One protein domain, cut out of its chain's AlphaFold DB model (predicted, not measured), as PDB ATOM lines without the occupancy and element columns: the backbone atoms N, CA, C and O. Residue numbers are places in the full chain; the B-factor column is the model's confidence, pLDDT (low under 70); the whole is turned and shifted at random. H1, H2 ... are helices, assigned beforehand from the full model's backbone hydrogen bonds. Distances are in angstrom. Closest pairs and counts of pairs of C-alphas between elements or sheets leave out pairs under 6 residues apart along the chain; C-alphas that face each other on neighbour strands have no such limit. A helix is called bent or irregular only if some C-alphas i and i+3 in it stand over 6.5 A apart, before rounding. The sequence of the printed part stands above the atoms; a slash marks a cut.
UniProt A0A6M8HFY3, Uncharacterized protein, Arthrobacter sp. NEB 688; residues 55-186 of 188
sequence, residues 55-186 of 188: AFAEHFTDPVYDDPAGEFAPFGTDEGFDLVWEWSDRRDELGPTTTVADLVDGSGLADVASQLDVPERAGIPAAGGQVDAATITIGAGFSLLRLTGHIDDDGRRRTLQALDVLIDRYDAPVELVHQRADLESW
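This is residues 55 to 186 of the 188 residues of an uncharacterized protein of Arthrobacter sp. NEB 688 (UniProt A0A6M8HFY3). One long helix, H6, runs through the core, and shorter helices pack round it, with H3 along one side and H7 on the opposite side. H4 and H5 cover a third side, and H8 folds back along H7 on the side where H1 and H2 lie. The printed part has 132 residues with eight named helices, H1 to H8 in chain order, and no named strand; the class is all helix. It is compact, with a radius of gyration of the C-alphas of 13.6 A, and spans 41 by 29 by 27 A.

Start at H1, residues 55 to 59; it touches residues 145 to 148 alone of H6, residues 130 to 148, closest at the C-alphas of Phe 56 and Arg 146, 5.5 A apart. H6 is the hub, touching five helices. Next comes H2, residues 63 to 66; it is close to but not clearly touching H8, residues 174 to 185, with C-alphas 64 and 175 6.6 A apart. H3, residues 78 to 89, touches H6 at a shallow tilt of 29 degrees, the same way, with C-alphas 80 and 139 closest at 4.0 A. H4, residues 100 to 106, touches H6 about perpendicular, at 81 degrees, with C-alphas 100 and 141 closest at 5.6 A. H5, residues 110 to 117, touches H6 at a steep tilt of 67 degrees, opposite ways, with C-alphas 113 and 133 closest at 4.2 A. H6 and H7, residues 153 to 169, form a helical hairpin at a steep tilt of 44 degrees, with C-alphas 134 and 162 closest at 4.4 A. H7 and H8 form another, at a shallow tilt of 22 degrees, with C-alphas 160 and 180 closest at 6.2 A. H3 and H7 are apart. Every O i to N i+4 pair is within hydrogen-bond range in H1, H3, H4, H6, H7 and H8; in H5 1 of 4 is, beside 2 of 5 O i to N i+3 pairs, and H2 is too short for an i+4 pair.

Find C-alpha 55 at (215.540, 11.234, 50.601), where H1 begins. H3 is 16.5 A long from first to last C-alpha. H5 is irregular, with C-alphas 114 and 117 7.0 A apart. Find C-alpha 130 at (232.631, 35.992, 48.620); from there H6 runs 26.8 A to C-alpha 148. H7 is 24.4 A long, and H8, 16.5 A long, ends at C-alpha 185 at (225.446, 12.459, 42.599).

The C-alphas farthest apart, of Asp 92 and Ala 122, are 41.7 A apart. The printed part has no cut. The links H2 to H3 and H5 to H6 are long. Mean pLDDT of the printed part is 95.9, and residue 122 is under 70.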
ATOM      1  N   ALA A  55     214.669  11.242  51.774       97.88
ATOM      2  CA  ALA A  55     215.540  11.234  50.601       97.88
ATOM      3  C   ALA A  55     216.911  11.849  50.919       97.88
ATOM      4  O   ALA A  55     217.936  11.351  50.456       97.88
ATOM      5  N   PHE A  56     216.937  12.896  51.750       98.44
ATOM      6  CA  PHE A  56     218.185  13.471  52.241       98.44
ATOM      7  C   PHE A  56     218.961  12.456  53.075       98.44
ATOM      8  O   PHE A  56     220.122  12.185  52.784       98.44
ATOM      9  N   ALA A  57     218.306  11.868  54.080       98.25
ATOM     10  CA  ALA A  57     218.931  10.931  55.009       98.25
ATOM     11  C   ALA A  57     219.442   9.650  54.323       98.25
ATOM     12  O   ALA A  57     220.401   9.038  54.788       98.25
ATOM     13  N   GLU A  58     218.804   9.222  53.230       98.12
ATOM     14  CA  GLU A  58     219.248   8.071  52.439       98.12
ATOM     15  C   GLU A  58     220.509   8.374  51.615       98.12
ATOM     16  O   GLU A  58     221.371   7.504  51.474       98.12
ATOM     17  N   HIS A  59     220.627   9.589  51.073       98.56
ATOM     18  CA  HIS A  59     221.719   9.958  50.168       98.56
ATOM     19  C   HIS A  59     222.934  10.532  50.905       98.56
ATOM     20  O   HIS A  59     224.065  10.109  50.675       98.56
ATOM     21  N   PHE A  60     222.705  11.483  51.808       98.38
ATOM     22  CA  PHE A  60     223.736  12.238  52.516       98.38
ATOM     23  C   PHE A  60     224.050  11.566  53.857       98.38
ATOM     24  O   PHE A  60     223.513  11.930  54.899       98.38
ATOM     25  N   THR A  61     224.895  10.534  53.813       98.00
ATOM     26  CA  THR A  61     225.154   9.634  54.961       98.00
ATOM     27  C   THR A  61     226.477   9.887  55.688       98.00
ATOM     28  O   THR A  61     226.750   9.247  56.707       98.00
ATOM     29  N   ASP A  62     227.320  10.784  55.173       98.12
ATOM     30  CA  ASP A  62     228.573  11.163  55.830       98.12
ATOM     31  C   ASP A  62     228.281  11.951  57.132       98.12
ATOM     32  O   ASP A  62     227.418  12.833  57.122       98.12
ATOM     33  N   PRO A  63     228.979  11.679  58.258       97.25
ATOM     34  CA  PRO A  63     228.759  12.384  59.524       97.25
ATOM     35  C   PRO A  63     228.882  13.910  59.456       97.25
ATOM     36  O   PRO A  63     228.354  14.586  60.334       97.25
ATOM     37  N   VAL A  64     229.548  14.460  58.434       97.50
ATOM     38  CA  VAL A  64     229.633  15.910  58.210       97.50
ATOM     39  C   VAL A  64     228.254  16.585  58.143       97.50
ATOM     40  O   VAL A  64     228.124  17.743  58.521       97.50
ATOM     41  N   TYR A  65     227.210  15.875  57.704       98.06
ATOM     42  CA  TYR A  65     225.850  16.418  57.585       98.06
ATOM     43  C   TYR A  65     225.095  16.532  58.910       98.06
ATOM     44  O   TYR A  65     224.039  17.166  58.949       98.06
ATOM     45  N   ASP A  66     225.639  15.944  59.975       96.31
ATOM     46  CA  ASP A  66     225.076  15.966  61.323       96.31
ATOM     47  C   ASP A  66     226.060  16.541  62.359       96.31
ATOM     48  O   ASP A  66     225.856  16.374  63.562       96.31
ATOM     49  N   ASP A  67     227.128  17.216  61.914       95.06
ATOM     50  CA  ASP A  67     228.129  17.849  62.782       95.06
ATOM     51  C   ASP A  67     227.878  19.366  62.927       95.06
ATOM     52  O   ASP A  67     228.377  20.151  62.119       95.06
ATOM     53  N   PRO A  68     227.148  19.822  63.965       89.44
ATOM     54  CA  PRO A  68     226.881  21.245  64.186       89.44
ATOM     55  C   PRO A  68     228.106  22.023  64.698       89.44
ATOM     56  O   PRO A  68     228.017  23.228  64.905       89.44
ATOM     57  N   ALA A  69     229.239  21.359  64.950       90.62
ATOM     58  CA  ALA A  69     230.478  22.001  65.390       90.62
ATOM     59  C   ALA A  69     231.571  21.990  64.306       90.62
ATOM     60  O   ALA A  69     232.668  22.516  64.526       90.62
ATOM     61  N   GLY A  70     231.301  21.374  63.152       94.31
ATOM     62  CA  GLY A  70     232.254  21.257  62.060       94.31
ATOM     63  C   GLY A  70     232.372  22.561  61.274       94.31
ATOM     64  O   GLY A  70     231.432  22.960  60.603       94.31
ATOM     65  N   GLU A  71     233.554  23.184  61.262       94.75
ATOM     66  CA  GLU A  71     233.825  24.426  60.501       94.75
ATOM     67  C   GLU A  71     233.435  24.331  59.014       94.75
ATOM     68  O   GLU A  71     233.057  25.327  58.402       94.75
ATOM     69  N   PHE A  72     233.525  23.134  58.431       97.44
ATOM     70  CA  PHE A  72     233.161  22.876  57.037       97.44
ATOM     71  C   PHE A  72     231.855  22.102  56.879       97.44
ATOM     72  O   PHE A  72     231.485  21.788  55.751       97.44
ATOM     73  N   ALA A  73     231.169  21.765  57.970       97.69
ATOM     74  CA  ALA A  73     229.857  21.144  57.894       97.69
ATOM     75  C   ALA A  73     228.823  22.170  57.408       97.69
ATOM     76  O   ALA A  73     228.877  23.332  57.816       97.69
ATOM     77  N   PRO A  74     227.842  21.768  56.580       97.25
ATOM     78  CA  PRO A  74     226.862  22.704  56.028       97.25
ATOM     79  C   PRO A  74     225.983  23.367  57.096       97.25
ATOM     80  O   PRO A  74     225.405  24.417  56.834       97.25
ATOM     81  N   PHE A  75     225.900  22.772  58.291       97.19
ATOM     82  CA  PHE A  75     225.164  23.292  59.448       97.19
ATOM     83  C   PHE A  75     226.073  23.576  60.652       97.19
ATOM     84  O   PHE A  75     225.574  23.718  61.765       97.19
ATOM     85  N   GLY A  76     227.395  23.588  60.453       93.81
ATOM     86  CA  GLY A  76     228.358  23.861  61.521       93.81
ATOM     87  C   GLY A  76     228.780  25.329  61.620       93.81
ATOM     88  O   GLY A  76     229.401  25.718  62.608       93.81
ATOM     89  N   THR A  77     228.431  26.153  60.626       92.44
ATOM     90  CA  THR A  77     228.494  27.618  60.743       92.44
ATOM     91  C   THR A  77     227.197  28.153  61.340       92.44
ATOM     92  O   THR A  77     226.152  27.508  61.231       92.44
ATOM     93  N   ASP A  78     227.253  29.333  61.957       91.75
ATOM     94  CA  ASP A  78     226.066  30.010  62.475       91.75
ATOM     95  C   ASP A  78     225.060  30.289  61.357       91.75
ATOM     96  O   ASP A  78     223.882  30.009  61.542       91.75
ATOM     97  N   GLU A  79     225.498  30.701  60.161       91.19
ATOM     98  CA  GLU A  79     224.556  30.922  59.055       91.19
ATOM     99  C   GLU A  79     223.857  29.636  58.599       91.19
ATOM    100  O   GLU A  79     222.653  29.647  58.343       91.19
ATOM    101  N   GLY A  80     224.587  28.523  58.484       94.31
ATOM    102  CA  GLY A  80     224.007  27.239  58.092       94.31
ATOM    103  C   GLY A  80     223.058  26.679  59.152       94.31
ATOM    104  O   GLY A  80     221.974  26.190  58.823       94.31
ATOM    105  N   PHE A  81     223.452  26.780  60.423       95.88
ATOM    106  CA  PHE A  81     222.652  26.347  61.562       95.88
ATOM    107  C   PHE A  81     221.372  27.182  61.722       95.88
ATOM    108  O   PHE A  81     220.285  26.625  61.885       95.88
ATOM    109  N   ASP A  82     221.479  28.506  61.623       95.12
ATOM    110  CA  ASP A  82     220.336  29.410  61.745       95.12
ATOM    111  C   ASP A  82     219.357  29.215  60.582       95.12
ATOM    112  O   ASP A  82     218.149  29.150  60.810       95.12
ATOM    113  N   LEU A  83     219.851  29.028  59.350       96.62
ATOM    114  CA  LEU A  83     219.002  28.774  58.181       96.62
ATOM    115  C   LEU A  83     218.175  27.495  58.328       96.62
ATOM    116  O   LEU A  83     216.966  27.514  58.080       96.62
ATOM    117  N   VAL A  84     218.793  26.377  58.724       98.00
ATOM    118  CA  VAL A  84     218.058  25.108  58.836       98.00
ATOM    119  C   VAL A  84     217.006  25.166  59.943       98.00
ATOM    120  O   VAL A  84     215.921  24.606  59.784       98.00
ATOM    121  N   TRP A  85     217.281  25.879  61.036       97.44
ATOM    122  CA  TRP A  85     216.323  26.065  62.125       97.44
ATOM    123  C   TRP A  85     215.198  27.033  61.772       97.44
ATOM    124  O   TRP A  85     214.031  26.687  61.959       97.44
ATOM    125  N   GLU A  86     215.523  28.198  61.209       97.00
ATOM    126  CA  GLU A  86     214.534  29.191  60.780       97.00
ATOM    127  C   GLU A  86     213.512  28.561  59.825       97.00
ATOM    128  O   GLU A  86     212.299  28.684  60.013       97.00
ATOM    129  N   TRP A  87     213.997  27.840  58.812       98.25
ATOM    130  CA  TRP A  87     213.134  27.216  57.815       98.25
ATOM    131  C   TRP A  87     212.471  25.929  58.305       98.25
ATOM    132  O   TRP A  87     211.421  25.557  57.784       98.25
ATOM    133  N   SER A  88     213.015  25.265  59.330       98.19
ATOM    134  CA  SER A  88     212.327  24.159  60.003       98.19
ATOM    135  C   SER A  88     211.081  24.642  60.751       98.19
ATOM    136  O   SER A  88     210.034  23.997  60.675       98.19
ATOM    137  N   ASP A  89     211.152  25.793  61.424       97.69
ATOM    138  CA  ASP A  89     210.002  26.382  62.129       97.69
ATOM    139  C   ASP A  89     208.874  26.808  61.176       97.69
ATOM    140  O   ASP A  89     207.712  26.901  61.578       97.69
ATOM    141  N   ARG A  90     209.216  27.032  59.904       96.31
ATOM    142  CA  ARG A  90     208.313  27.432  58.815       96.31
ATOM    143  C   ARG A  90     208.262  26.381  57.707       96.31
ATOM    144  O   ARG A  90     208.051  26.700  56.538       96.31
ATOM    145  N   ARG A  91     208.478  25.106  58.056       96.44
ATOM    146  CA  ARG A  91     208.584  24.006  57.081       96.44
ATOM    147  C   ARG A  91     207.330  23.852  56.216       96.44
ATOM    148  O   ARG A  91     207.419  23.343  55.106       96.44
ATOM    149  N   ASP A  92     206.170  24.295  56.696       96.31
ATOM    150  CA  ASP A  92     204.905  24.315  55.957       96.31
ATOM    151  C   ASP A  92     204.856  25.350  54.819       96.31
ATOM    152  O   ASP A  92     204.021  25.230  53.921       96.31
ATOM    153  N   GLU A  93     205.765  26.325  54.813       97.50
ATOM    154  CA  GLU A  93     205.956  27.270  53.708       97.50
ATOM    155  C   GLU A  93     206.832  26.693  52.584       97.50
ATOM    156  O   GLU A  93     206.838  27.217  51.467       97.50
ATOM    157  N   LEU A  94     207.548  25.595  52.854       97.75
ATOM    158  CA  LEU A  94     208.387  24.914  51.876       97.75
ATOM    159  C   LEU A  94     207.528  24.000  50.996       97.75
ATOM    160  O   LEU A  94     206.913  23.037  51.455       97.75
ATOM    161  N   GLY A  95     207.491  24.299  49.700       94.75
ATOM    162  CA  GLY A  95     206.782  23.518  48.694       94.75
ATOM    163  C   GLY A  95     207.729  22.955  47.636       94.75
ATOM    164  O   GLY A  95     208.886  23.346  47.590       94.75
ATOM    165  N   PRO A  96     207.237  22.105  46.717       94.44
ATOM    166  CA  PRO A  96     208.050  21.454  45.677       94.44
ATOM    167  C   PRO A  96     208.628  22.414  44.621       94.44
ATOM    168  O   PRO A  96     209.294  21.978  43.685       94.44
ATOM    169  N   THR A  97     208.295  23.701  44.703       96.81
ATOM    170  CA  THR A  97     208.825  24.757  43.835       96.81
ATOM    171  C   THR A  97     209.671  25.764  44.601       96.81
ATOM    172  O   THR A  97     210.053  26.771  44.012       96.81
ATOM    173  N   THR A  98     209.895  25.550  45.899       98.31
ATOM    174  CA  THR A  98     210.752  26.418  46.699       98.31
ATOM    175  C   THR A  98     212.194  26.222  46.252       98.31
ATOM    176  O   THR A  98     212.660  25.099  46.077       98.31
ATOM    177  N   THR A  99     212.899  27.324  46.043       98.62
ATOM    178  CA  THR A  99     214.271  27.338  45.537       98.62
ATOM    179  C   THR A  99     215.249  27.795  46.611       98.62
ATOM    180  O   THR A  99     214.870  28.399  47.615       98.62
ATOM    181  N   VAL A 100     216.545  27.576  46.380       98.44
ATOM    182  CA  VAL A 100     217.599  28.140  47.245       98.44
ATOM    183  C   VAL A 100     217.519  29.670  47.286       98.44
ATOM    184  O   VAL A 100     217.763  30.272  48.329       98.44
ATOM    185  N   ALA A 101     217.138  30.304  46.172       98.38
ATOM    186  CA  ALA A 101     216.958  31.749  46.111       98.38
ATOM    187  C   ALA A 101     215.806  32.226  47.010       98.38
ATOM    188  O   ALA A 101     215.959  33.249  47.672       98.38
ATOM    189  N   ASP A 102     214.702  31.474  47.080       98.44
ATOM    190  CA  ASP A 102     213.583  31.796  47.973       98.44
ATOM    191  C   ASP A 102     213.994  31.709  49.448       98.44
ATOM    192  O   ASP A 102     213.601  32.567  50.236       98.44
ATOM    193  N   LEU A 103     214.818  30.718  49.821       97.94
ATOM    194  CA  LEU A 103     215.345  30.601  51.188       97.94
ATOM    195  C   LEU A 103     216.219  31.802  51.551       97.94
ATOM    196  O   LEU A 103     216.030  32.441  52.581       97.94
ATOM    197  N   VAL A 104     217.165  32.126  50.671       98.31
ATOM    198  CA  VAL A 104     218.095  33.241  50.864       98.31
ATOM    199  C   VAL A 104     217.359  34.586  50.936       98.31
ATOM    200  O   VAL A 104     217.701  35.421  51.774       98.31
ATOM    201  N   ASP A 105     216.359  34.814  50.079       98.00
ATOM    202  CA  ASP A 105     215.547  36.039  50.093       98.00
ATOM    203  C   ASP A 105     214.648  36.103  51.334       98.00
ATOM    204  O   ASP A 105     214.612  37.119  52.029       98.00
ATOM    205  N   GLY A 106     213.988  34.993  51.676       97.31
ATOM    206  CA  GLY A 106     213.105  34.899  52.837       97.31
ATOM    207  C   GLY A 106     213.813  35.090  54.181       97.31
ATOM    208  O   GLY A 106     213.181  35.597  55.107       97.31
ATOM    209  N   SER A 107     215.111  34.772  54.258       96.88
ATOM    210  CA  SER A 107     215.982  35.030  55.419       96.88
ATOM    211  C   SER A 107     216.696  36.393  55.365       96.88
ATOM    212  O   SER A 107     217.476  36.728  56.255       96.88
ATOM    213  N   GLY A 108     216.469  37.212  54.329       97.12
ATOM    214  CA  GLY A 108     217.082  38.540  54.196       97.12
ATOM    215  C   GLY A 108     218.584  38.529  53.875       97.12
ATOM    216  O   GLY A 108     219.272  39.518  54.124       97.12
ATOM    217  N   LEU A 109     219.097  37.433  53.308       96.88
ATOM    218  CA  LEU A 109     220.519  37.227  52.999       96.88
ATOM    219  C   LEU A 109     220.860  37.443  51.514       96.88
ATOM    220  O   LEU A 109     222.012  37.262  51.110       96.88
ATOM    221  N   ALA A 110     219.889  37.859  50.695       97.25
ATOM    222  CA  ALA A 110     220.050  38.044  49.250       97.25
ATOM    223  C   ALA A 110     221.213  38.975  48.873       97.25
ATOM    224  O   ALA A 110     221.971  38.672  47.946       97.25
ATOM    225  N   ASP A 111     221.405  40.071  49.612       96.62
ATOM    226  CA  ASP A 111     222.494  41.017  49.358       96.62
ATOM    227  C   ASP A 111     223.873  40.365  49.540       96.62
ATOM    228  O   ASP A 111     224.766  40.583  48.718       96.62
ATOM    229  N   VAL A 112     224.040  39.517  50.561       95.94
ATOM    230  CA  VAL A 112     225.305  38.809  50.811       95.94
ATOM    231  C   VAL A 112     225.497  37.691  49.795       95.94
ATOM    232  O   VAL A 112     226.530  37.640  49.136       95.94
ATOM    233  N   ALA A 113     224.485  36.849  49.575       96.81
ATOM    234  CA  ALA A 113     224.557  35.756  48.604       96.81
ATOM    235  C   ALA A 113     224.875  36.244  47.176       96.81
ATOM    236  O   ALA A 113     225.532  35.544  46.402       96.81
ATOM    237  N   SER A 114     224.481  37.477  46.827       96.44
ATOM    238  CA  SER A 114     224.826  38.101  45.542       96.44
ATOM    239  C   SER A 114     226.335  38.301  45.321       96.44
ATOM    240  O   SER A 114     226.768  38.471  44.181       96.44
ATOM    241  N   GLN A 115     227.148  38.252  46.383       96.88
ATOM    242  CA  GLN A 115     228.602  38.413  46.311       96.88
ATOM    243  C   GLN A 115     229.343  37.133  45.900       96.88
ATOM    244  O   GLN A 115     230.554  37.182  45.694       96.88
ATOM    245  N   LEU A 116     228.645  36.004  45.710       96.75
ATOM    246  CA  LEU A 116     229.261  34.726  45.328       96.75
ATOM    247  C   LEU A 116     230.109  34.829  44.043       96.75
ATOM    248  O   LEU A 116     231.176  34.221  43.931       96.75
ATOM    249  N   ASP A 117     229.657  35.640  43.085       93.88
ATOM    250  CA  ASP A 117     230.318  35.863  41.793       93.88
ATOM    251  C   ASP A 117     231.341  37.012  41.810       93.88
ATOM    252  O   ASP A 117     231.921  37.340  40.773       93.88
ATOM    253  N   VAL A 118     231.550  37.666  42.956       92.12
ATOM    254  CA  VAL A 118     232.422  38.838  43.087       92.12
ATOM    255  C   VAL A 118     233.771  38.391  43.655       92.12
ATOM    256  O   VAL A 118     233.873  38.149  44.854       92.12
ATOM    257  N   PRO A 119     234.843  38.307  42.840       83.69
ATOM    258  CA  PRO A 119     236.118  37.795  43.323       83.69
ATOM    259  C   PRO A 119     236.722  38.719  44.378       83.69
ATOM    260  O   PRO A 119     236.880  39.928  44.149       83.69
ATOM    261  N   GLU A 120     237.144  38.143  45.499       82.81
ATOM    262  CA  GLU A 120     237.883  38.890  46.506       82.81
ATOM    263  C   GLU A 120     239.279  39.265  45.997       82.81
ATOM    264  O   GLU A 120     240.057  38.448  45.505       82.81
ATOM    265  N   ARG A 121     239.616  40.556  46.098       73.38
ATOM    266  CA  ARG A 121     240.899  41.099  45.617       73.38
ATOM    267  C   ARG A 121     242.009  41.076  46.671       73.38
ATOM    268  O   ARG A 121     243.140  41.443  46.358       73.38
ATOM    269  N   ALA A 122     241.699  40.695  47.909       65.94
ATOM    270  CA  ALA A 122     242.620  40.703  49.041       65.94
ATOM    271  C   ALA A 122     242.696  39.307  49.672       65.94
ATOM    272  O   ALA A 122     241.715  38.584  49.690       65.94
ATOM    273  N   GLY A 123     243.856  38.927  50.216       74.44
ATOM    274  CA  GLY A 123     244.038  37.610  50.850       74.44
ATOM    275  C   GLY A 123     243.311  37.426  52.193       74.44
ATOM    276  O   GLY A 123     243.451  36.374  52.810       74.44
ATOM    277  N   ILE A 124     242.585  38.444  52.663       79.88
ATOM    278  CA  ILE A 124     241.781  38.407  53.888       79.88
ATOM    279  C   ILE A 124     240.313  38.526  53.462       79.88
ATOM    280  O   ILE A 124     240.007  39.519  52.792       79.88
ATOM    281  N   PRO A 125     239.444  37.575  53.856       83.62
ATOM    282  CA  PRO A 125     238.015  37.650  53.580       83.62
ATOM    283  C   PRO A 125     237.397  38.942  54.097       83.62
ATOM    284  O   PRO A 125     237.711  39.394  55.204       83.62
ATOM    285  N   ALA A 126     236.555  39.557  53.274       87.44
ATOM    286  CA  ALA A 126     235.772  40.708  53.697       87.44
ATOM    287  C   ALA A 126     234.467  40.217  54.327       87.44
ATOM    288  O   ALA A 126     233.858  39.289  53.814       87.44
ATOM    289  N   ALA A 127     234.017  40.874  55.398       89.62
ATOM    290  CA  ALA A 127     232.678  40.632  55.925       89.62
ATOM    291  C   ALA A 127     231.622  40.982  54.863       89.62
ATOM    292  O   ALA A 127     231.708  42.040  54.227       89.62
ATOM    293  N   GLY A 128     230.650  40.096  54.675       91.62
ATOM    294  CA  GLY A 128     229.692  40.107  53.574       91.62
ATOM    295  C   GLY A 128     230.320  39.816  52.207       91.62
ATOM    296  O   GLY A 128     229.736  40.184  51.193       91.62
ATOM    297  N   GLY A 129     231.533  39.259  52.170       94.69
ATOM    298  CA  GLY A 129     232.303  38.996  50.957       94.69
ATOM    299  C   GLY A 129     231.956  37.669  50.283       94.69
ATOM    300  O   GLY A 129     230.909  37.069  50.518       94.69
ATOM    301  N   GLN A 130     232.862  37.195  49.426       95.75
ATOM    302  CA  GLN A 130     232.631  35.992  48.620       95.75
ATOM    303  C   GLN A 130     232.593  34.723  49.481       95.75
ATOM    304  O   GLN A 130     231.839  33.800  49.180       95.75
ATOM    305  N   VAL A 131     233.401  34.680  50.546       95.31
ATOM    306  CA  VAL A 131     233.424  33.550  51.487       95.31
ATOM    307  C   VAL A 131     232.088  33.451  52.220       95.31
ATOM    308  O   VAL A 131     231.473  32.392  52.180       95.31
ATOM    309  N   ASP A 132     231.595  34.553  52.785       96.06
ATOM    310  CA  ASP A 132     230.305  34.587  53.489       96.06
ATOM    311  C   ASP A 132     229.150  34.231  52.540       96.06
ATOM    312  O   ASP A 132     228.280  33.427  52.872       96.06
ATOM    313  N   ALA A 133     229.178  34.750  51.306       97.81
ATOM    314  CA  ALA A 133     228.207  34.395  50.272       97.81
ATOM    315  C   ALA A 133     228.206  32.893  49.951       97.81
ATOM    316  O   ALA A 133     227.140  32.301  49.759       97.81
ATOM    317  N   ALA A 134     229.388  32.273  49.889       98.00
ATOM    318  CA  ALA A 134     229.524  30.841  49.659       98.00
ATOM    319  C   ALA A 134     229.003  30.027  50.851       98.00
ATOM    320  O   ALA A 134     228.193  29.125  50.641       98.00
ATOM    321  N   THR A 135     229.378  30.382  52.082       97.75
ATOM    322  CA  THR A 135     228.881  29.743  53.311       97.75
ATOM    323  C   THR A 135     227.353  29.784  53.387       97.75
ATOM    324  O   THR A 135     226.718  28.740  53.526       97.75
ATOM    325  N   ILE A 136     226.747  30.956  53.172       98.19
ATOM    326  CA  ILE A 136     225.285  31.129  53.153       98.19
ATOM    327  C   ILE A 136     224.638  30.279  52.057       98.19
ATOM    328  O   ILE A 136     223.628  29.620  52.291       98.19
ATOM    329  N   THR A 137     225.208  30.269  50.850       98.69
ATOM    330  CA  THR A 137     224.645  29.509  49.719       98.69
ATOM    331  C   THR A 137     224.726  27.994  49.948       98.69
ATOM    332  O   THR A 137     223.816  27.262  49.547       98.69
ATOM    333  N   ILE A 138     225.789  27.511  50.600       98.75
ATOM    334  CA  ILE A 138     225.931  26.109  51.019       98.75
ATOM    335  C   ILE A 138     224.883  25.775  52.079       98.75
ATOM    336  O   ILE A 138     224.105  24.839  51.878       98.75
ATOM    337  N   GLY A 139     224.811  26.580  53.143       98.44
ATOM    338  CA  GLY A 139     223.830  26.433  54.216       98.44
ATOM    339  C   GLY A 139     222.395  26.407  53.693       98.44
ATOM    340  O   GLY A 139     221.642  25.491  54.012       98.44
ATOM    341  N   ALA A 140     222.023  27.331  52.803       98.69
ATOM    342  CA  ALA A 140     220.694  27.379  52.193       98.69
ATOM    343  C   ALA A 140     220.409  26.158  51.298       98.69
ATOM    344  O   ALA A 140     219.331  25.568  51.384       98.69
ATOM    345  N   GLY A 141     221.373  25.743  50.467       98.62
ATOM    346  CA  GLY A 141     221.228  24.579  49.588       98.62
ATOM    347  C   GLY A 141     220.989  23.281  50.354       98.62
ATOM    348  O   GLY A 141     220.039  22.547  50.067       98.62
ATOM    349  N   PHE A 142     221.817  23.020  51.367       98.69
ATOM    350  CA  PHE A 142     221.664  21.839  52.209       98.69
ATOM    351  C   PHE A 142     220.481  21.948  53.174       98.69
ATOM    352  O   PHE A 142     219.872  20.921  53.454       98.69
ATOM    353  N   SER A 143     220.085  23.145  53.618       98.62
ATOM    354  CA  SER A 143     218.852  23.326  54.401       98.62
ATOM    355  C   SER A 143     217.618  22.959  53.585       98.62
ATOM    356  O   SER A 143     216.785  22.190  54.062       98.62
ATOM    357  N   LEU A 144     217.518  23.433  52.336       98.69
ATOM    358  CA  LEU A 144     216.410  23.066  51.453       98.69
ATOM    359  C   LEU A 144     216.370  21.549  51.267       98.69
ATOM    360  O   LEU A 144     215.361  20.920  51.587       98.69
ATOM    361  N   LEU A 145     217.489  20.949  50.854       98.56
ATOM    362  CA  LEU A 145     217.607  19.502  50.672       98.56
ATOM    363  C   LEU A 145     217.239  18.727  51.946       98.56
ATOM    364  O   LEU A 145     216.435  17.799  51.873       98.56
ATOM    365  N   ARG A 146     217.764  19.118  53.113       98.44
ATOM    366  CA  ARG A 146     217.484  18.448  54.391       98.44
ATOM    367  C   ARG A 146     216.016  18.531  54.761       98.44
ATOM    368  O   ARG A 146     215.457  17.539  55.203       98.44
ATOM    369  N   LEU A 147     215.373  19.678  54.583       98.50
ATOM    370  CA  LEU A 147     213.995  19.871  55.032       98.50
ATOM    371  C   LEU A 147     212.957  19.318  54.054       98.50
ATOM    372  O   LEU A 147     211.801  19.136  54.438       98.50
ATOM    373  N   THR A 148     213.326  19.052  52.803       98.19
ATOM    374  CA  THR A 148     212.327  18.797  51.753       98.19
ATOM    375  C   THR A 148     212.688  17.702  50.754       98.19
ATOM    376  O   THR A 148     211.834  17.322  49.955       98.19
ATOM    377  N   GLY A 149     213.937  17.236  50.734       97.81
ATOM    378  CA  GLY A 149     214.403  16.245  49.768       97.81
ATOM    379  C   GLY A 149     214.366  16.728  48.313       97.81
ATOM    380  O   GLY A 149     214.304  15.899  47.411       97.81
ATOM    381  N   HIS A 150     214.368  18.039  48.052       97.25
ATOM    382  CA  HIS A 150     214.442  18.572  46.687       97.25
ATOM    383  C   HIS A 150     215.343  19.804  46.602       97.25
ATOM    384  O   HIS A 150     215.601  20.481  47.592       97.25
ATOM    385  N   ILE A 151     215.842  20.060  45.396       98.19
ATOM    386  CA  ILE A 151     216.587  21.258  45.014       98.19
ATOM    387  C   ILE A 151     216.392  21.456  43.511       98.19
ATOM    388  O   ILE A 151     216.380  20.483  42.755       98.19
ATOM    389  N   ASP A 152     216.210  22.694  43.069       97.69
ATOM    390  CA  ASP A 152     216.093  23.000  41.648       97.69
ATOM    391  C   ASP A 152     217.472  23.075  40.967       97.69
ATOM    392  O   ASP A 152     218.519  23.158  41.615       97.69
ATOM    393  N   ASP A 153     217.489  23.059  39.632       98.00
ATOM    394  CA  ASP A 153     218.736  23.090  38.856       98.00
ATOM    395  C   ASP A 153     219.568  24.362  39.111       98.00
ATOM    396  O   ASP A 153     220.801  24.323  39.041       98.00
ATOM    397  N   ASP A 154     218.919  25.503  39.380       98.31
ATOM    398  CA  ASP A 154     219.612  26.755  39.701       98.31
ATOM    399  C   ASP A 154     220.259  26.687  41.081       98.31
ATOM    400  O   ASP A 154     221.468  26.912  41.194       98.31
ATOM    401  N   GLY A 155     219.481  26.296  42.096       98.50
ATOM    402  CA  GLY A 155     219.956  26.110  43.459       98.50
ATOM    403  C   GLY A 155     221.116  25.130  43.524       98.50
ATOM    404  O   GLY A 155     222.179  25.471  44.037       98.50
ATOM    405  N   ARG A 156     220.981  23.957  42.895       98.69
ATOM    406  CA  ARG A 156     222.046  22.948  42.849       98.69
ATOM    407  C   ARG A 156     223.323  23.494  42.225       98.69
ATOM    408  O   ARG A 156     224.411  23.299  42.765       98.69
ATOM    409  N   ARG A 157     223.208  24.196  41.094       98.62
ATOM    410  CA  ARG A 157     224.360  24.797  40.413       98.62
ATOM    411  C   ARG A 157     225.044  25.852  41.283       98.62
ATOM    412  O   ARG A 157     226.270  25.866  41.342       98.62
ATOM    413  N   ARG A 158     224.276  26.713  41.959       98.69
ATOM    414  CA  ARG A 158     224.820  27.743  42.859       98.69
ATOM    415  C   ARG A 158     225.485  27.140  44.093       98.69
ATOM    416  O   ARG A 158     226.567  27.584  44.458       98.69
ATOM    417  N   THR A 159     224.902  26.106  44.691       98.81
ATOM    418  CA  THR A 159     225.510  25.401  45.828       98.81
ATOM    419  C   THR A 159     226.813  24.707  45.428       98.81
ATOM    420  O   THR A 159     227.802  24.821  46.146       98.81
ATOM    421  N   LEU A 160     226.875  24.074  44.250       98.88
ATOM    422  CA  LEU A 160     228.127  23.514  43.720       98.88
ATOM    423  C   LEU A 160     229.194  24.595  43.492       98.88
ATOM    424  O   LEU A 160     230.343  24.411  43.880       98.88
ATOM    425  N   GLN A 161     228.810  25.740  42.924       98.69
ATOM    426  CA  GLN A 161     229.716  26.876  42.750       98.69
ATOM    427  C   GLN A 161     230.240  27.408  44.094       98.69
ATOM    428  O   GLN A 161     231.416  27.748  44.208       98.69
ATOM    429  N   ALA A 162     229.387  27.487  45.113       98.62
ATOM    430  CA  ALA A 162     229.788  27.904  46.451       98.62
ATOM    431  C   ALA A 162     230.772  26.918  47.098       98.62
ATOM    432  O   ALA A 162     231.771  27.345  47.680       98.62
ATOM    433  N   LEU A 163     230.555  25.610  46.925       98.75
ATOM    434  CA  LEU A 163     231.513  24.586  47.346       98.75
ATOM    435  C   LEU A 163     232.861  24.759  46.639       98.75
ATOM    436  O   LEU A 163     233.891  24.725  47.309       98.75
ATOM    437  N   ASP A 164     232.869  25.018  45.329       98.56
ATOM    438  CA  ASP A 164     234.102  25.271  44.570       98.56
ATOM    439  C   ASP A 164     234.883  26.477  45.125       98.56
ATOM    440  O   ASP A 164     236.099  26.396  45.302       98.56
ATOM    441  N   VAL A 165     234.193  27.568  45.485       97.00
ATOM    442  CA  VAL A 165     234.818  28.747  46.112       97.00
ATOM    443  C   VAL A 165     235.528  28.375  47.416       97.00
ATOM    444  O   VAL A 165     236.683  28.762  47.617       97.00
ATOM    445  N   LEU A 166     234.868  27.627  48.307       97.19
ATOM    446  CA  LEU A 166     235.464  27.258  49.594       97.19
ATOM    447  C   LEU A 166     236.574  26.200  49.443       97.19
ATOM    448  O   LEU A 166     237.601  26.296  50.117       97.19
ATOM    449  N   ILE A 167     236.416  25.240  48.529       97.88
ATOM    450  CA  ILE A 167     237.440  24.235  48.194       97.88
ATOM    451  C   ILE A 167     238.723  24.922  47.722       97.88
ATOM    452  O   ILE A 167     239.796  24.646  48.261       97.88
ATOM    453  N   ASP A 168     238.618  25.849  46.768       95.62
ATOM    454  CA  ASP A 168     239.772  26.584  46.248       95.62
ATOM    455  C   ASP A 168     240.417  27.451  47.336       95.62
ATOM    456  O   ASP A 168     241.644  27.549  47.437       95.62
ATOM    457  N   ARG A 169     239.596  28.072  48.189       94.00
ATOM    458  CA  ARG A 169     240.066  28.976  49.243       94.00
ATOM    459  C   ARG A 169     240.838  28.267  50.353       94.00
ATOM    460  O   ARG A 169     241.773  28.866  50.902       94.00
ATOM    461  N   TYR A 170     240.429  27.051  50.707       95.25
ATOM    462  CA  TYR A 170     240.939  26.305  51.860       95.25
ATOM    463  C   TYR A 170     241.810  25.095  51.487       95.25
ATOM    464  O   TYR A 170     242.114  24.281  52.354       95.25
ATOM    465  N   ASP A 171     242.272  25.013  50.234       96.19
ATOM    466  CA  ASP A 171     243.151  23.940  49.730       96.19
ATOM    467  C   ASP A 171     242.512  22.542  49.849       96.19
ATOM    468  O   ASP A 171     243.111  21.592  50.352       96.19
ATOM    469  N   ALA A 172     241.267  22.438  49.372       96.38
ATOM    470  CA  ALA A 172     240.457  21.223  49.291       96.38
ATOM    471  C   ALA A 172     240.261  20.456  50.620       96.38
ATOM    472  O   ALA A 172     240.676  19.294  50.726       96.38
ATOM    473  N   PRO A 173     239.572  21.048  51.619       98.12
ATOM    474  CA  PRO A 173     239.104  20.308  52.791       98.12
ATOM    475  C   PRO A 173     238.283  19.084  52.373       98.12
ATOM    476  O   PRO A 173     237.449  19.165  51.466       98.12
ATOM    477  N   VAL A 174     238.525  17.945  53.024       98.19
ATOM    478  CA  VAL A 174     237.911  16.666  52.635       98.19
ATOM    479  C   VAL A 174     236.388  16.719  52.762       98.19
ATOM    480  O   VAL A 174     235.683  16.215  51.895       98.19
ATOM    481  N   GLU A 175     235.900  17.421  53.779       98.44
ATOM    482  CA  GLU A 175     234.492  17.657  54.075       98.44
ATOM    483  C   GLU A 175     233.780  18.363  52.914       98.44
ATOM    484  O   GLU A 175     232.706  17.938  52.490       98.44
ATOM    485  N   LEU A 176     234.392  19.411  52.354       98.62
ATOM    486  CA  LEU A 176     233.817  20.165  51.237       98.62
ATOM    487  C   LEU A 176     233.873  19.370  49.927       98.62
ATOM    488  O   LEU A 176     232.938  19.411  49.128       98.62
ATOM    489  N   VAL A 177     234.955  18.616  49.708       98.62
ATOM    490  CA  VAL A 177     235.088  17.737  48.536       98.62
ATOM    491  C   VAL A 177     234.036  16.626  48.562       98.62
ATOM    492  O   VAL A 177     233.445  16.333  47.521       98.62
ATOM    493  N   HIS A 178     233.775  16.035  49.732       98.38
ATOM    494  CA  HIS A 178     232.700  15.057  49.914       98.38
ATOM    495  C   HIS A 178     231.336  15.686  49.638       98.38
ATOM    496  O   HIS A 178     230.609  15.187  48.784       98.38
ATOM    497  N   GLN A 179     231.044  16.843  50.244       98.75
ATOM    498  CA  GLN A 179     229.782  17.551  50.011       98.75
ATOM    499  C   GLN A 179     229.509  17.830  48.536       98.75
ATOM    500  O   GLN A 179     228.388  17.658  48.054       98.75
ATOM    501  N   ARG A 180     230.548  18.233  47.802       98.81
ATOM    502  CA  ARG A 180     230.469  18.474  46.363       98.81
ATOM    503  C   ARG A 180     230.159  17.193  45.593       98.81
ATOM    504  O   ARG A 180     229.270  17.208  44.747       98.81
ATOM    505  N   ALA A 181     230.863  16.098  45.882       98.75
ATOM    506  CA  ALA A 181     230.640  14.811  45.223       98.75
ATOM    507  C   ALA A 181     229.232  14.249  45.500       98.75
ATOM    508  O   ALA A 181     228.565  13.746  44.590       98.75
ATOM    509  N   ASP A 182     228.746  14.387  46.731       98.75
ATOM    510  CA  ASP A 182     227.412  13.934  47.116       98.75
ATOM    511  C   ASP A 182     226.330  14.766  46.415       98.75
ATOM    512  O   ASP A 182     225.408  14.206  45.819       98.75
ATOM    513  N   LEU A 183     226.482  16.093  46.353       98.75
ATOM    514  CA  LEU A 183     225.558  16.958  45.614       98.75
ATOM    515  C   LEU A 183     225.613  16.734  44.088       98.75
ATOM    516  O   LEU A 183     224.598  16.849  43.393       98.75
ATOM    517  N   GLU A 184     226.773  16.378  43.531       98.56
ATOM    518  CA  GLU A 184     226.922  15.978  42.122       98.56
ATOM    519  C   GLU A 184     226.240  14.643  41.796       98.56
ATOM    520  O   GLU A 184     225.786  14.444  40.666       98.56
ATOM    521  N   SER A 185     226.130  13.744  42.770       98.31
ATOM    522  CA  SER A 185     225.446  12.459  42.599       98.31
ATOM    523  C   SER A 185     223.957  12.497  42.954       98.31
ATOM    524  O   SER A 185     223.254  11.529  42.663       98.31
ATOM    525  N   TRP A 186     223.465  13.605  43.525       97.75
ATOM    526  CA  TRP A 186     222.053  13.781  43.872       97.75
ATOM    527  C   TRP A 186     221.129  13.593  42.648       97.75
ATOM    528  O   TRP A 186     221.379  14.204  41.598       97.75
TER     529      TRP A 186